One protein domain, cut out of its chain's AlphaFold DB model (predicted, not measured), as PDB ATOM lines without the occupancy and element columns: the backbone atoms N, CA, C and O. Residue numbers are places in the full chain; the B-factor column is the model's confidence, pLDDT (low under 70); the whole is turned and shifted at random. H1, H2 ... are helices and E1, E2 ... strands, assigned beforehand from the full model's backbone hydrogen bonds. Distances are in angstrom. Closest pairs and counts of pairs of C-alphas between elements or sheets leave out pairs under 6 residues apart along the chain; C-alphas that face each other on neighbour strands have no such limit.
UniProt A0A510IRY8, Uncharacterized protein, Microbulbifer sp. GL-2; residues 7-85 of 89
ATOM      1  N   ILE A   7       1.717 -39.843 -31.044       93.25
ATOM      2  CA  ILE A   7       0.571 -40.596 -31.555       93.25
ATOM      3  C   ILE A   7       0.197 -40.028 -32.923       93.25
ATOM      4  O   ILE A   7       0.103 -38.815 -33.092       93.25
ATOM      5  N   TRP A   8      -0.024 -40.909 -33.897       94.81
ATOM      6  CA  TRP A   8      -0.488 -40.544 -35.232       94.81
ATOM      7  C   TRP A   8      -1.878 -41.117 -35.463       94.81
ATOM      8  O   TRP A   8      -2.096 -42.312 -35.266       94.81
ATOM      9  N   VAL A   9      -2.803 -40.269 -35.899       95.19
ATOM     10  CA  VAL A   9      -4.192 -40.647 -36.183       95.19
ATOM     11  C   VAL A   9      -4.567 -40.245 -37.601       95.19
ATOM     12  O   VAL A   9      -4.040 -39.269 -38.134       95.19
ATOM     13  N   SER A  10      -5.479 -40.979 -38.234       94.12
ATOM     14  CA  SER A  10      -6.037 -40.558 -39.519       94.12
ATOM     15  C   SER A  10      -6.987 -39.370 -39.333       94.12
ATOM     16  O   SER A  10      -7.706 -39.282 -38.336       94.12
ATOM     17  N   GLU A  11      -7.000 -38.448 -40.297       92.38
ATOM     18  CA  GLU A  11      -7.822 -37.224 -40.275       92.38
ATOM     19  C   GLU A  11      -9.331 -37.495 -40.117       92.38
ATOM     20  O   GLU A  11     -10.063 -36.657 -39.594       92.38
ATOM     21  N   ASP A  12      -9.813 -38.656 -40.547       90.75
ATOM     22  CA  ASP A  12     -11.217 -39.061 -40.457       90.75
ATOM     23  C   ASP A  12     -11.589 -39.781 -39.145       90.75
ATOM     24  O   ASP A  12     -12.777 -39.942 -38.855       90.75
ATOM     25  N   SER A  13     -10.612 -40.144 -38.310       91.62
ATOM     26  CA  SER A  13     -10.832 -40.859 -37.044       91.62
ATOM     27  C   SER A  13     -11.025 -39.905 -35.863       91.62
ATOM     28  O   SER A  13     -10.179 -39.797 -34.974       91.62
ATOM     29  N   ILE A  14     -12.168 -39.215 -35.826       89.50
ATOM     30  CA  ILE A  14     -12.407 -38.143 -34.842       89.50
ATOM     31  C   ILE A  14     -12.336 -38.616 -33.383       89.50
ATOM     32  O   ILE A  14     -11.777 -37.918 -32.540       89.50
ATOM     33  N   SER A  15     -12.850 -39.810 -33.077       90.00
ATOM     34  CA  SER A  15     -12.827 -40.350 -31.712       90.00
ATOM     35  C   SER A  15     -11.398 -40.636 -31.246       90.00
ATOM     36  O   SER A  15     -11.018 -40.194 -30.165       90.00
ATOM     37  N   MET A  16     -10.579 -41.281 -32.089       93.19
ATOM     38  CA  MET A  16      -9.166 -41.537 -31.776       93.19
ATOM     39  C   MET A  16      -8.369 -40.243 -31.629       93.19
ATOM     40  O   MET A  16      -7.493 -40.167 -30.770       93.19
ATOM     41  N   LEU A  17      -8.665 -39.217 -32.434       93.62
ATOM     42  CA  LEU A  17      -8.017 -37.915 -32.307       93.62
ATOM     43  C   LEU A  17      -8.247 -37.319 -30.913       93.62
ATOM     44  O   LEU A  17      -7.287 -36.964 -30.233       93.62
ATOM     45  N   PHE A  18      -9.500 -37.247 -30.459       91.25
ATOM     46  CA  PHE A  18      -9.810 -36.686 -29.143       91.25
ATOM     47  C   PHE A  18      -9.326 -37.552 -27.979       91.25
ATOM     48  O   PHE A  18      -8.923 -36.998 -26.957       91.25
ATOM     49  N   GLU A  19      -9.314 -38.875 -28.134       90.62
ATOM     50  CA  GLU A  19      -8.726 -39.797 -27.158       90.62
ATOM     51  C   GLU A  19      -7.212 -39.586 -27.036       90.62
ATOM     52  O   GLU A  19      -6.692 -39.406 -25.935       90.62
ATOM     53  N   SER A  20      -6.510 -39.484 -28.167       92.62
ATOM     54  CA  SER A  20      -5.071 -39.186 -28.208       92.62
ATOM     55  C   SER A  20      -4.766 -37.850 -27.532       92.62
ATOM     56  O   SER A  20      -3.793 -37.730 -26.783       92.62
ATOM     57  N   LEU A  21      -5.645 -36.861 -27.721       92.19
ATOM     58  CA  LEU A  21      -5.566 -35.551 -27.079       92.19
ATOM     59  C   LEU A  21      -5.853 -35.569 -25.563       92.19
ATOM     60  O   LEU A  21      -5.655 -34.540 -24.910       92.19
ATOM     61  N   GLN A  22      -6.250 -36.688 -24.954       89.62
ATOM     62  CA  GLN A  22      -6.264 -36.829 -23.487       89.62
ATOM     63  C   GLN A  22      -4.912 -37.279 -22.914       89.62
ATOM     64  O   GLN A  22      -4.689 -37.168 -21.712       89.62
ATOM     65  N   SER A  23      -3.985 -37.751 -23.749       87.50
ATOM     66  CA  SER A  23      -2.611 -38.048 -23.323       87.50
ATOM     67  C   SER A  23      -1.737 -36.788 -23.317       87.50
ATOM     68  O   SER A  23      -2.100 -35.784 -23.915       87.50
ATOM     69  N   SER A  24      -0.544 -36.828 -22.727       87.19
ATOM     70  CA  SER A  24       0.456 -35.753 -22.903       87.19
ATOM     71  C   SER A  24       1.338 -35.948 -24.146       87.19
ATOM     72  O   SER A  24       2.323 -35.230 -24.322       87.19
ATOM     73  N   ALA A  25       1.023 -36.935 -24.993       89.81
ATOM     74  CA  ALA A  25       1.783 -37.216 -26.202       89.81
ATOM     75  C   ALA A  25       1.588 -36.115 -27.248       89.81
ATOM     76  O   ALA A  25       0.568 -35.416 -27.283       89.81
ATOM     77  N   LYS A  26       2.574 -35.995 -28.135       92.75
ATOM     78  CA  LYS A  26       2.495 -35.137 -29.318       92.75
ATOM     79  C   LYS A  26       1.599 -35.824 -30.344       92.75
ATOM     80  O   LYS A  26       1.756 -37.024 -30.580       92.75
ATOM     81  N   VAL A  27       0.657 -35.099 -30.936       94.19
ATOM     82  CA  VAL A  27      -0.359 -35.704 -31.810       94.19
ATOM     83  C   VAL A  27      -0.186 -35.206 -33.238       94.19
ATOM     84  O   VAL A  27      -0.263 -34.007 -33.517       94.19
ATOM     85  N   GLY A  28       0.053 -36.163 -34.130       95.62
ATOM     86  CA  GLY A  28       0.124 -35.972 -35.567       95.62
ATOM     87  C   GLY A  28      -1.137 -36.457 -36.276       95.62
ATOM     88  O   GLY A  28      -1.753 -37.444 -35.863       95.62
ATOM     89  N   VAL A  29      -1.507 -35.793 -37.368       96.19
ATOM     90  CA  VAL A  29      -2.640 -36.182 -38.214       96.19
ATOM     91  C   VAL A  29      -2.152 -36.622 -39.589       96.19
ATOM     92  O   VAL A  29      -1.464 -35.889 -40.294       96.19
ATOM     93  N   ILE A  30      -2.560 -37.816 -40.003       95.06
ATOM     94  CA  ILE A  30      -2.347 -38.336 -41.350       95.06
ATOM     95  C   ILE A  30      -3.533 -37.901 -42.211       95.06
ATOM     96  O   ILE A  30      -4.666 -38.340 -41.992       95.06
ATOM     97  N   ARG A  31      -3.280 -37.040 -43.201       91.50
ATOM     98  CA  ARG A  31      -4.296 -36.633 -44.180       91.50
ATOM     99  C   ARG A  31      -4.756 -37.845 -44.984       91.50
ATOM    100  O   ARG A  31      -3.927 -38.605 -45.486       91.50
ATOM    101  N   VAL A  32      -6.066 -37.994 -45.144       89.31
ATOM    102  CA  VAL A  32      -6.652 -39.066 -45.956       89.31
ATOM    103  C   VAL A  32      -7.479 -38.477 -47.101       89.31
ATOM    104  O   VAL A  32      -8.095 -37.418 -46.945       89.31
ATOM    105  N   PRO A  33      -7.517 -39.121 -48.280       84.88
ATOM    106  CA  PRO A  33      -8.361 -38.659 -49.374       84.88
ATOM    107  C   PRO A  33      -9.840 -38.670 -48.964       84.88
ATOM    108  O   PRO A  33     -10.416 -39.722 -48.693       84.88
ATOM    109  N   SER A  34     -10.484 -37.502 -48.950       73.38
ATOM    110  CA  SER A  34     -11.925 -37.407 -48.692       73.38
ATOM    111  C   SER A  34     -12.722 -37.522 -49.990       73.38
ATOM    112  O   SER A  34     -12.468 -36.791 -50.947       73.38
ATOM    113  N   LYS A  35     -13.759 -38.369 -49.995       67.06
ATOM    114  CA  LYS A  35     -14.758 -38.425 -51.079       67.06
ATOM    115  C   LYS A  35     -15.808 -37.306 -51.000       67.06
ATOM    116  O   LYS A  35     -16.505 -37.064 -51.978       67.06
ATOM    117  N   SER A  36     -15.928 -36.609 -49.863       67.62
ATOM    118  CA  SER A  36     -16.936 -35.558 -49.637       67.62
ATOM    119  C   SER A  36     -16.299 -34.200 -49.319       67.62
ATOM    120  O   SER A  36     -15.433 -34.090 -48.446       67.62
ATOM    121  N   ARG A  37     -16.744 -33.146 -50.022       57.16
ATOM    122  CA  ARG A  37     -16.271 -31.756 -49.857       57.16
ATOM    123  C   ARG A  37     -16.710 -31.114 -48.533       57.16
ATOM    124  O   ARG A  37     -16.018 -30.224 -48.056       57.16
ATOM    125  N   SER A  38     -17.818 -31.552 -47.930       61.66
ATOM    126  CA  SER A  38     -18.406 -30.946 -46.722       61.66
ATOM    127  C   SER A  38     -18.227 -31.828 -45.483       61.66
ATOM    128  O   SER A  38     -19.185 -32.233 -44.825       61.66
ATOM    129  N   ASN A  39     -16.978 -32.143 -45.137       77.00
ATOM    130  CA  ASN A  39     -16.702 -32.955 -43.957       77.00
ATOM    131  C   ASN A  39     -16.460 -32.070 -42.718       77.00
ATOM    132  O   ASN A  39     -15.391 -31.480 -42.562       77.00
ATOM    133  N   LYS A  40     -17.454 -31.998 -41.820       85.12
ATOM    134  CA  LYS A  40     -17.350 -31.302 -40.520       85.12
ATOM    135  C   LYS A  40     -16.152 -31.787 -39.699       85.12
ATOM    136  O   LYS A  40     -15.541 -30.978 -39.008       85.12
ATOM    137  N   VAL A  41     -15.799 -33.071 -39.813       87.06
ATOM    138  CA  VAL A  41     -14.610 -33.649 -39.169       87.06
ATOM    139  C   VAL A  41     -13.361 -32.944 -39.674       87.06
ATOM    140  O   VAL A  41     -12.594 -32.418 -38.881       87.06
ATOM    141  N   ARG A  42     -13.214 -32.809 -40.994       87.88
ATOM    142  CA  ARG A  42     -12.065 -32.140 -41.612       87.88
ATOM    143  C   ARG A  42     -11.929 -30.681 -41.183       87.88
ATOM    144  O   ARG A  42     -10.833 -30.226 -40.884       87.88
ATOM    145  N   ALA A  43     -13.049 -29.963 -41.101       89.50
ATOM    146  CA  ALA A  43     -13.061 -28.590 -40.600       89.50
ATOM    147  C   ALA A  43     -12.664 -28.504 -39.114       89.50
ATOM    148  O   ALA A  43     -11.996 -27.555 -38.710       89.50
ATOM    149  N   ALA A  44     -13.062 -29.480 -38.294       90.19
ATOM    150  CA  ALA A  44     -12.644 -29.557 -36.897       90.19
ATOM    151  C   ALA A  44     -11.145 -29.870 -36.770       90.19
ATOM    152  O   ALA A  44     -10.455 -29.194 -36.015       90.19
ATOM    153  N   VAL A  45     -10.632 -30.826 -37.548       92.56
ATOM    154  CA  VAL A  45      -9.199 -31.154 -37.589       92.56
ATOM    155  C   VAL A  45      -8.374 -29.955 -38.040       92.56
ATOM    156  O   VAL A  45      -7.380 -29.634 -37.399       92.56
ATOM    157  N   GLN A  46      -8.806 -29.254 -39.091       92.50
ATOM    158  CA  GLN A  46      -8.090 -28.075 -39.571       92.50
ATOM    159  C   GLN A  46      -7.991 -27.001 -38.486       92.50
ATOM    160  O   GLN A  46      -6.909 -26.485 -38.255       92.50
ATOM    161  N   ARG A  47      -9.070 -26.748 -37.735       92.88
ATOM    162  CA  ARG A  47      -9.024 -25.822 -36.592       92.88
ATOM    163  C   ARG A  47      -8.008 -26.233 -35.527       92.88
ATOM    164  O   ARG A  47      -7.367 -25.362 -34.955       92.88
ATOM    165  N   LEU A  48      -7.866 -27.529 -35.248       93.00
ATOM    166  CA  LEU A  48      -6.878 -28.019 -34.282       93.00
ATOM    167  C   LEU A  48      -5.441 -27.822 -34.786       93.00
ATOM    168  O   LEU A  48      -4.559 -27.533 -33.978       93.00
ATOM    169  N   ILE A  49      -5.219 -27.944 -36.099       93.69
ATOM    170  CA  ILE A  49      -3.934 -27.634 -36.744       93.69
ATOM    171  C   ILE A  49      -3.652 -26.133 -36.663       93.69
ATOM    172  O   ILE A  49      -2.589 -25.737 -36.200       93.69
ATOM    173  N   ASP A  50      -4.628 -25.296 -37.016       93.94
ATOM    174  CA  ASP A  50      -4.497 -23.835 -36.976       93.94
ATOM    175  C   ASP A  50      -4.220 -23.317 -35.548       93.94
ATOM    176  O   ASP A  50      -3.574 -22.289 -35.359       93.94
ATOM    177  N   GLN A  51      -4.691 -24.040 -34.524       91.38
ATOM    178  CA  GLN A  51      -4.429 -23.765 -33.107       91.38
ATOM    179  C   GLN A  51      -3.087 -24.326 -32.604       91.38
ATOM    180  O   GLN A  51      -2.753 -24.134 -31.435       91.38
ATOM    181  N   GLY A  52      -2.339 -25.052 -33.439       91.62
ATOM    182  CA  GLY A  52      -1.086 -25.716 -33.066       91.62
ATOM    183  C   GLY A  52      -1.259 -26.869 -32.070       91.62
ATOM    184  O   GLY A  52      -0.287 -27.306 -31.457       91.62
ATOM    185  N   ILE A  53      -2.489 -27.359 -31.875       92.00
ATOM    186  CA  ILE A  53      -2.794 -28.454 -30.940       92.00
ATOM    187  C   ILE A  53      -2.345 -29.796 -31.522       92.00
ATOM    188  O   ILE A  53      -1.884 -30.668 -30.786       92.00
ATOM    189  N   VAL A  54      -2.484 -29.954 -32.838       94.38
ATOM    190  CA  VAL A  54      -1.985 -31.093 -33.618       94.38
ATOM    191  C   VAL A  54      -1.246 -30.575 -34.845       94.38
ATOM    192  O   VAL A  54      -1.369 -29.404 -35.186       94.38
ATOM    193  N   SER A  55      -0.491 -31.434 -35.521       94.88
ATOM    194  CA  SER A  55       0.143 -31.074 -36.792       94.88
ATOM    195  C   SER A  55       0.022 -32.208 -37.804       94.88
ATOM    196  O   SER A  55      -0.039 -33.381 -37.439       94.88
ATOM    197  N   ASP A  56      -0.043 -31.872 -39.086       94.38
ATOM    198  CA  ASP A  56       0.048 -32.826 -40.191       94.38
ATOM    199  C   ASP A  56       1.480 -32.969 -40.743       94.38
ATOM    200  O   ASP A  56       1.715 -33.743 -41.675       94.38
ATOM    201  N   GLN A  57       2.458 -32.295 -40.128       92.44
ATOM    202  CA  GLN A  57       3.875 -32.362 -40.470       92.44
ATOM    203  C   GLN A  57       4.698 -33.049 -39.375       92.44
ATOM    204  O   GLN A  57       4.590 -32.755 -38.187       92.44
ATOM    205  N   LYS A  58       5.597 -33.956 -39.774       86.25
ATOM    206  CA  LYS A  58       6.402 -34.748 -38.824       86.25
ATOM    207  C   LYS A  58       7.313 -33.896 -37.936       86.25
ATOM    208  O   LYS A  58       7.483 -34.225 -36.761       86.25
ATOM    209  N   ASP A  59       7.894 -32.834 -38.481       86.75
ATOM    210  CA  ASP A  59       8.853 -31.996 -37.754       86.75
ATOM    211  C   ASP A  59       8.163 -31.083 -36.733       86.75
ATOM    212  O   ASP A  59       8.625 -30.951 -35.601       86.75
ATOM    213  N   GLU A  60       6.991 -30.550 -37.068       85.12
ATOM    214  CA  GLU A  60       6.168 -29.765 -36.144       85.12
ATOM    215  C   GLU A  60       5.629 -30.614 -34.987       85.12
ATOM    216  O   GLU A  60       5.687 -30.192 -33.831       85.12
ATOM    217  N   VAL A  61       5.180 -31.848 -35.259       86.62
ATOM    218  CA  VAL A  61       4.786 -32.789 -34.195       86.62
ATOM    219  C   VAL A  61       5.947 -33.030 -33.235       86.62
ATOM    220  O   VAL A  61       5.721 -33.163 -32.042       86.62
ATOM    221  N   ARG A  62       7.205 -33.055 -33.694       82.31
ATOM    222  CA  ARG A  62       8.373 -33.168 -32.799       82.31
ATOM    223  C   ARG A  62       8.595 -31.908 -31.965       82.31
ATOM    224  O   ARG A  62       8.987 -32.038 -30.803       82.31
ATOM    225  N   ALA A  63       8.328 -30.734 -32.527       78.00
ATOM    226  CA  ALA A  63       8.490 -29.444 -31.862       78.00
ATOM    227  C   ALA A  63       7.417 -29.155 -30.797       78.00
ATOM    228  O   ALA A  63       7.644 -28.308 -29.937       78.00
ATOM    229  N   GLN A  64       6.282 -29.868 -30.798       80.44
ATOM    230  CA  GLN A  64       5.266 -29.747 -29.746       80.44
ATOM    231  C   GLN A  64       5.883 -30.037 -28.366       80.44
ATOM    232  O   GLN A  64       6.340 -31.148 -28.082       80.44
ATOM    233  N   VAL A  65       5.910 -29.029 -27.496       71.88
ATOM    234  CA  VAL A  65       6.481 -29.133 -26.149       71.88
ATOM    235  C   VAL A  65       5.373 -29.459 -25.155       71.88
ATOM    236  O   VAL A  65       4.411 -28.708 -25.057       71.88
ATOM    237  N   GLY A  66       5.532 -30.563 -24.410       73.06
ATOM    238  CA  GLY A  66       4.830 -30.855 -23.150       73.06
ATOM    239  C   GLY A  66       3.379 -30.377 -23.068       73.06
ATOM    240  O   GLY A  66       3.028 -29.636 -22.150       73.06
ATOM    241  N   ARG A  67       2.549 -30.761 -24.045       83.62
ATOM    242  CA  ARG A  67       1.153 -30.327 -24.113       83.62
ATOM    243  C   ARG A  67       0.388 -30.907 -22.924       83.62
ATOM    244  O   ARG A  67       0.447 -32.110 -22.671       83.62
ATOM    245  N   LYS A  68      -0.371 -30.066 -22.218       84.56
ATOM    246  CA  LYS A  68      -1.351 -30.565 -21.246       84.56
ATOM    247  C   LYS A  68      -2.438 -31.363 -21.975       84.56
ATOM    248  O   LYS A  68      -2.795 -30.980 -23.094       84.56
ATOM    249  N   PRO A  69      -2.984 -32.429 -21.364       85.94
ATOM    250  CA  PRO A  69      -4.214 -33.057 -21.831       85.94
ATOM    251  C   PRO A  69      -5.281 -32.021 -22.195       85.94
ATOM    252  O   PRO A  69      -5.329 -30.927 -21.640       85.94
ATOM    253  N   LEU A  70      -6.118 -32.341 -23.183       84.31
ATOM    254  CA  LEU A  70      -7.107 -31.388 -23.691       84.31
ATOM    255  C   LEU A  70      -8.196 -31.097 -22.648       84.31
ATOM    256  O   LEU A  70      -8.841 -30.056 -22.724       84.31
ATOM    257  N   ASP A  71      -8.421 -32.027 -21.713       85.38
ATOM    258  CA  ASP A  71      -9.350 -31.897 -20.585       85.38
ATOM    259  C   ASP A  71     -10.778 -31.491 -20.997       85.38
ATOM    260  O   ASP A  71     -11.534 -30.881 -20.243       85.38
ATOM    261  N   GLN A  72     -11.197 -31.858 -22.213       83.81
ATOM    262  CA  GLN A  72     -12.530 -31.543 -22.742       83.81
ATOM    263  C   GLN A  72     -13.664 -32.051 -21.847       83.81
ATOM    264  O   GLN A  72     -14.691 -31.383 -21.720       83.81
ATOM    265  N   TYR A  73     -13.469 -33.200 -21.195       86.50
ATOM    266  CA  TYR A  73     -14.425 -33.728 -20.224       86.50
ATOM    267  C   TYR A  73     -14.677 -32.725 -19.087       86.50
ATOM    268  O   TYR A  73     -15.824 -32.537 -18.682       86.50
ATOM    269  N   LEU A  74     -13.632 -32.030 -18.625       89.00
ATOM    270  CA  LEU A  74     -13.714 -31.044 -17.556       89.00
ATOM    271  C   LEU A  74     -14.468 -29.800 -18.026       89.00
ATOM    272  O   LEU A  74     -15.384 -29.354 -17.339       89.00
ATOM    273  N   PHE A  75     -14.159 -29.280 -19.217       87.12
ATOM    274  CA  PHE A  75     -14.892 -28.144 -19.792       87.12
ATOM    275  C   PHE A  75     -16.388 -28.446 -19.952       87.12
ATOM    276  O   PHE A  75     -17.229 -27.630 -19.568       87.12
ATOM    277  N   CYS A  76     -16.730 -29.632 -20.462       90.69
ATOM    278  CA  CYS A  76     -18.116 -30.077 -20.591       90.69
ATOM    279  C   CYS A  76     -18.804 -30.199 -19.225       90.69
ATOM    280  O   CYS A  76     -19.912 -29.689 -19.053       90.69
ATOM    281  N   ALA A  77     -18.146 -30.817 -18.240       93.06
ATOM    282  CA  ALA A  77     -18.677 -30.943 -16.886       93.06
ATOM    283  C   ALA A  77     -18.932 -29.566 -16.252       93.06
ATOM    284  O   ALA A  77     -20.019 -29.314 -15.737       93.06
ATOM    285  N   GLN A  78     -17.977 -28.640 -16.361       93.25
ATOM    286  CA  GLN A  78     -18.122 -27.275 -15.852       93.25
ATOM    287  C   GLN A  78     -19.268 -26.523 -16.538       93.25
ATOM    288  O   GLN A  78     -20.036 -25.832 -15.867       93.25
ATOM    289  N   ALA A  79     -19.416 -26.658 -17.858       93.94
ATOM    290  CA  ALA A  79     -20.510 -26.033 -18.600       93.94
ATOM    291  C   ALA A  79     -21.884 -26.566 -18.159       93.94
ATOM    292  O   ALA A  79     -22.822 -25.783 -17.997       93.94
ATOM    293  N   LEU A  80     -21.997 -27.875 -17.916       95.31
ATOM    294  CA  LEU A  80     -23.219 -28.496 -17.406       95.31
ATOM    295  C   LEU A  80     -23.548 -28.024 -15.987       95.31
ATOM    296  O   LEU A  80     -24.676 -27.601 -15.743       95.31
ATOM    297  N   LEU A  81     -22.570 -28.023 -15.074       95.50
ATOM    298  CA  LEU A  81     -22.767 -27.554 -13.696       95.50
ATOM    299  C   LEU A  81     -23.241 -26.097 -13.661       95.50
ATOM    300  O   LEU A  81     -24.236 -25.798 -13.001       95.50
ATOM    301  N   ARG A  82     -22.606 -25.216 -14.451       95.06
ATOM    302  CA  ARG A  82     -23.034 -23.814 -14.597       95.06
ATOM    303  C   ARG A  82     -24.472 -23.709 -15.095       95.06
ATOM    304  O   ARG A  82     -25.250 -22.938 -14.541       95.06
ATOM    305  N   ARG A  83     -24.842 -24.486 -16.118       95.69
ATOM    306  CA  ARG A  83     -26.195 -24.466 -16.693       95.69
ATOM    307  C   ARG A  83     -27.262 -24.962 -15.711       95.69
ATOM    308  O   ARG A  83     -28.397 -24.508 -15.789       95.69
ATOM    309  N   CYS A  84     -26.897 -25.852 -14.793       96.38
ATOM    310  CA  CYS A  84     -27.782 -26.365 -13.747       96.38
ATOM    311  C   CYS A  84     -27.791 -25.514 -12.462       96.38
ATOM    312  O   CYS A  84     -28.475 -25.882 -11.513       96.38
ATOM    313  N   GLY A  85     -27.030 -24.414 -12.395       94.25
ATOM    314  CA  GLY A  85     -26.914 -23.598 -11.178       94.25
ATOM    315  C   GLY A  85     -26.187 -24.299 -10.024       94.25
ATOM    316  O   GLY A  85     -26.361 -23.925  -8.868       94.25
TER     317      GLY A  85
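AT A GLANCE: This is residues 7 to 85 of the 89 residues of an uncharacterized protein of Microbulbifer sp. GL-2 (UniProt A0A510IRY8). A small parallel sheet of two strands, E1 and E2, has H1 and H2 on one side of it and H3, beside E2, on the other; H4 leads away from this body, and residues 74 to 85 stick out as a free arm. The printed part has 79 residues with four named helices and two named strands, in the order E1, H1, E2, H2, H3, H4, and its class is mostly helix. The whole is only just loose, close to compact, with a radius of gyration of the C-alphas of 14.1 A. Its C-alphas span 44 by 33 by 19 A, and the arm adds to the length.

HOW THE PARTS SIT: Begin at the sheet, where E1, residues 7 to 10, and E2, residues 26 to 30, are parallel neighbours with 25 degrees between their directions. Look at N 28 and O 7, 2.8 A apart, and N 9 and O 28, 3.0 A apart, both within hydrogen-bond range. H1, residues 14 to 20, follows E1, and its closest C-alphas to that strand are those of Val 9 and Leu 17, 6.1 A apart. E1, H1 and E2 form a strand-helix-strand unit, two parallel neighbour strands with a helix between them in the chain, and its crossover is right-handed. H2, residues 40 to 50, is close to H1 but not clearly touching, with the closest C-alphas, those of Ile 14 and Val 41, 6.6 A apart. These two helices run the same way at a steep tilt of 37 degrees, only just past shallow. Next find H3, residues 58 to 63, where the C-alphas of Gly 28 and Val 61, 5.8 A apart, are the closest between E2 and H3. H3 is apart from H1 and from H2. H4, residues 72 to 83, is apart from each of the other named elements. In H1, H2, H3 and H4 every O i to N i+4 pair is within hydrogen-bond range.

IN THESE COORDINATES: Find C-alpha 7 at (0.571, -40.596, -31.555), where E1 begins. E2 runs 13.4 A from C-alpha 26 to C-alpha 30. H2 starts at C-alpha 40, at (-17.350, -31.302, -40.520), and is 15.3 A long. H4, the longest helix, covers 16.5 A and ends at C-alpha 83, at (-26.195, -24.466, -16.693).

THE WHOLE: The C-alphas of Asp 59 and Gly 85, 45.3 A apart, are the two farthest apart. Without residues 74 to 85, which stand free, the body has 67 residues and spans 35 by 29 by 17 A. The printed part has no cut, and no link between named elements is long. The mean pLDDT of the printed part is 88.3; look for low confidence at residues 35 to 38, which are under 70.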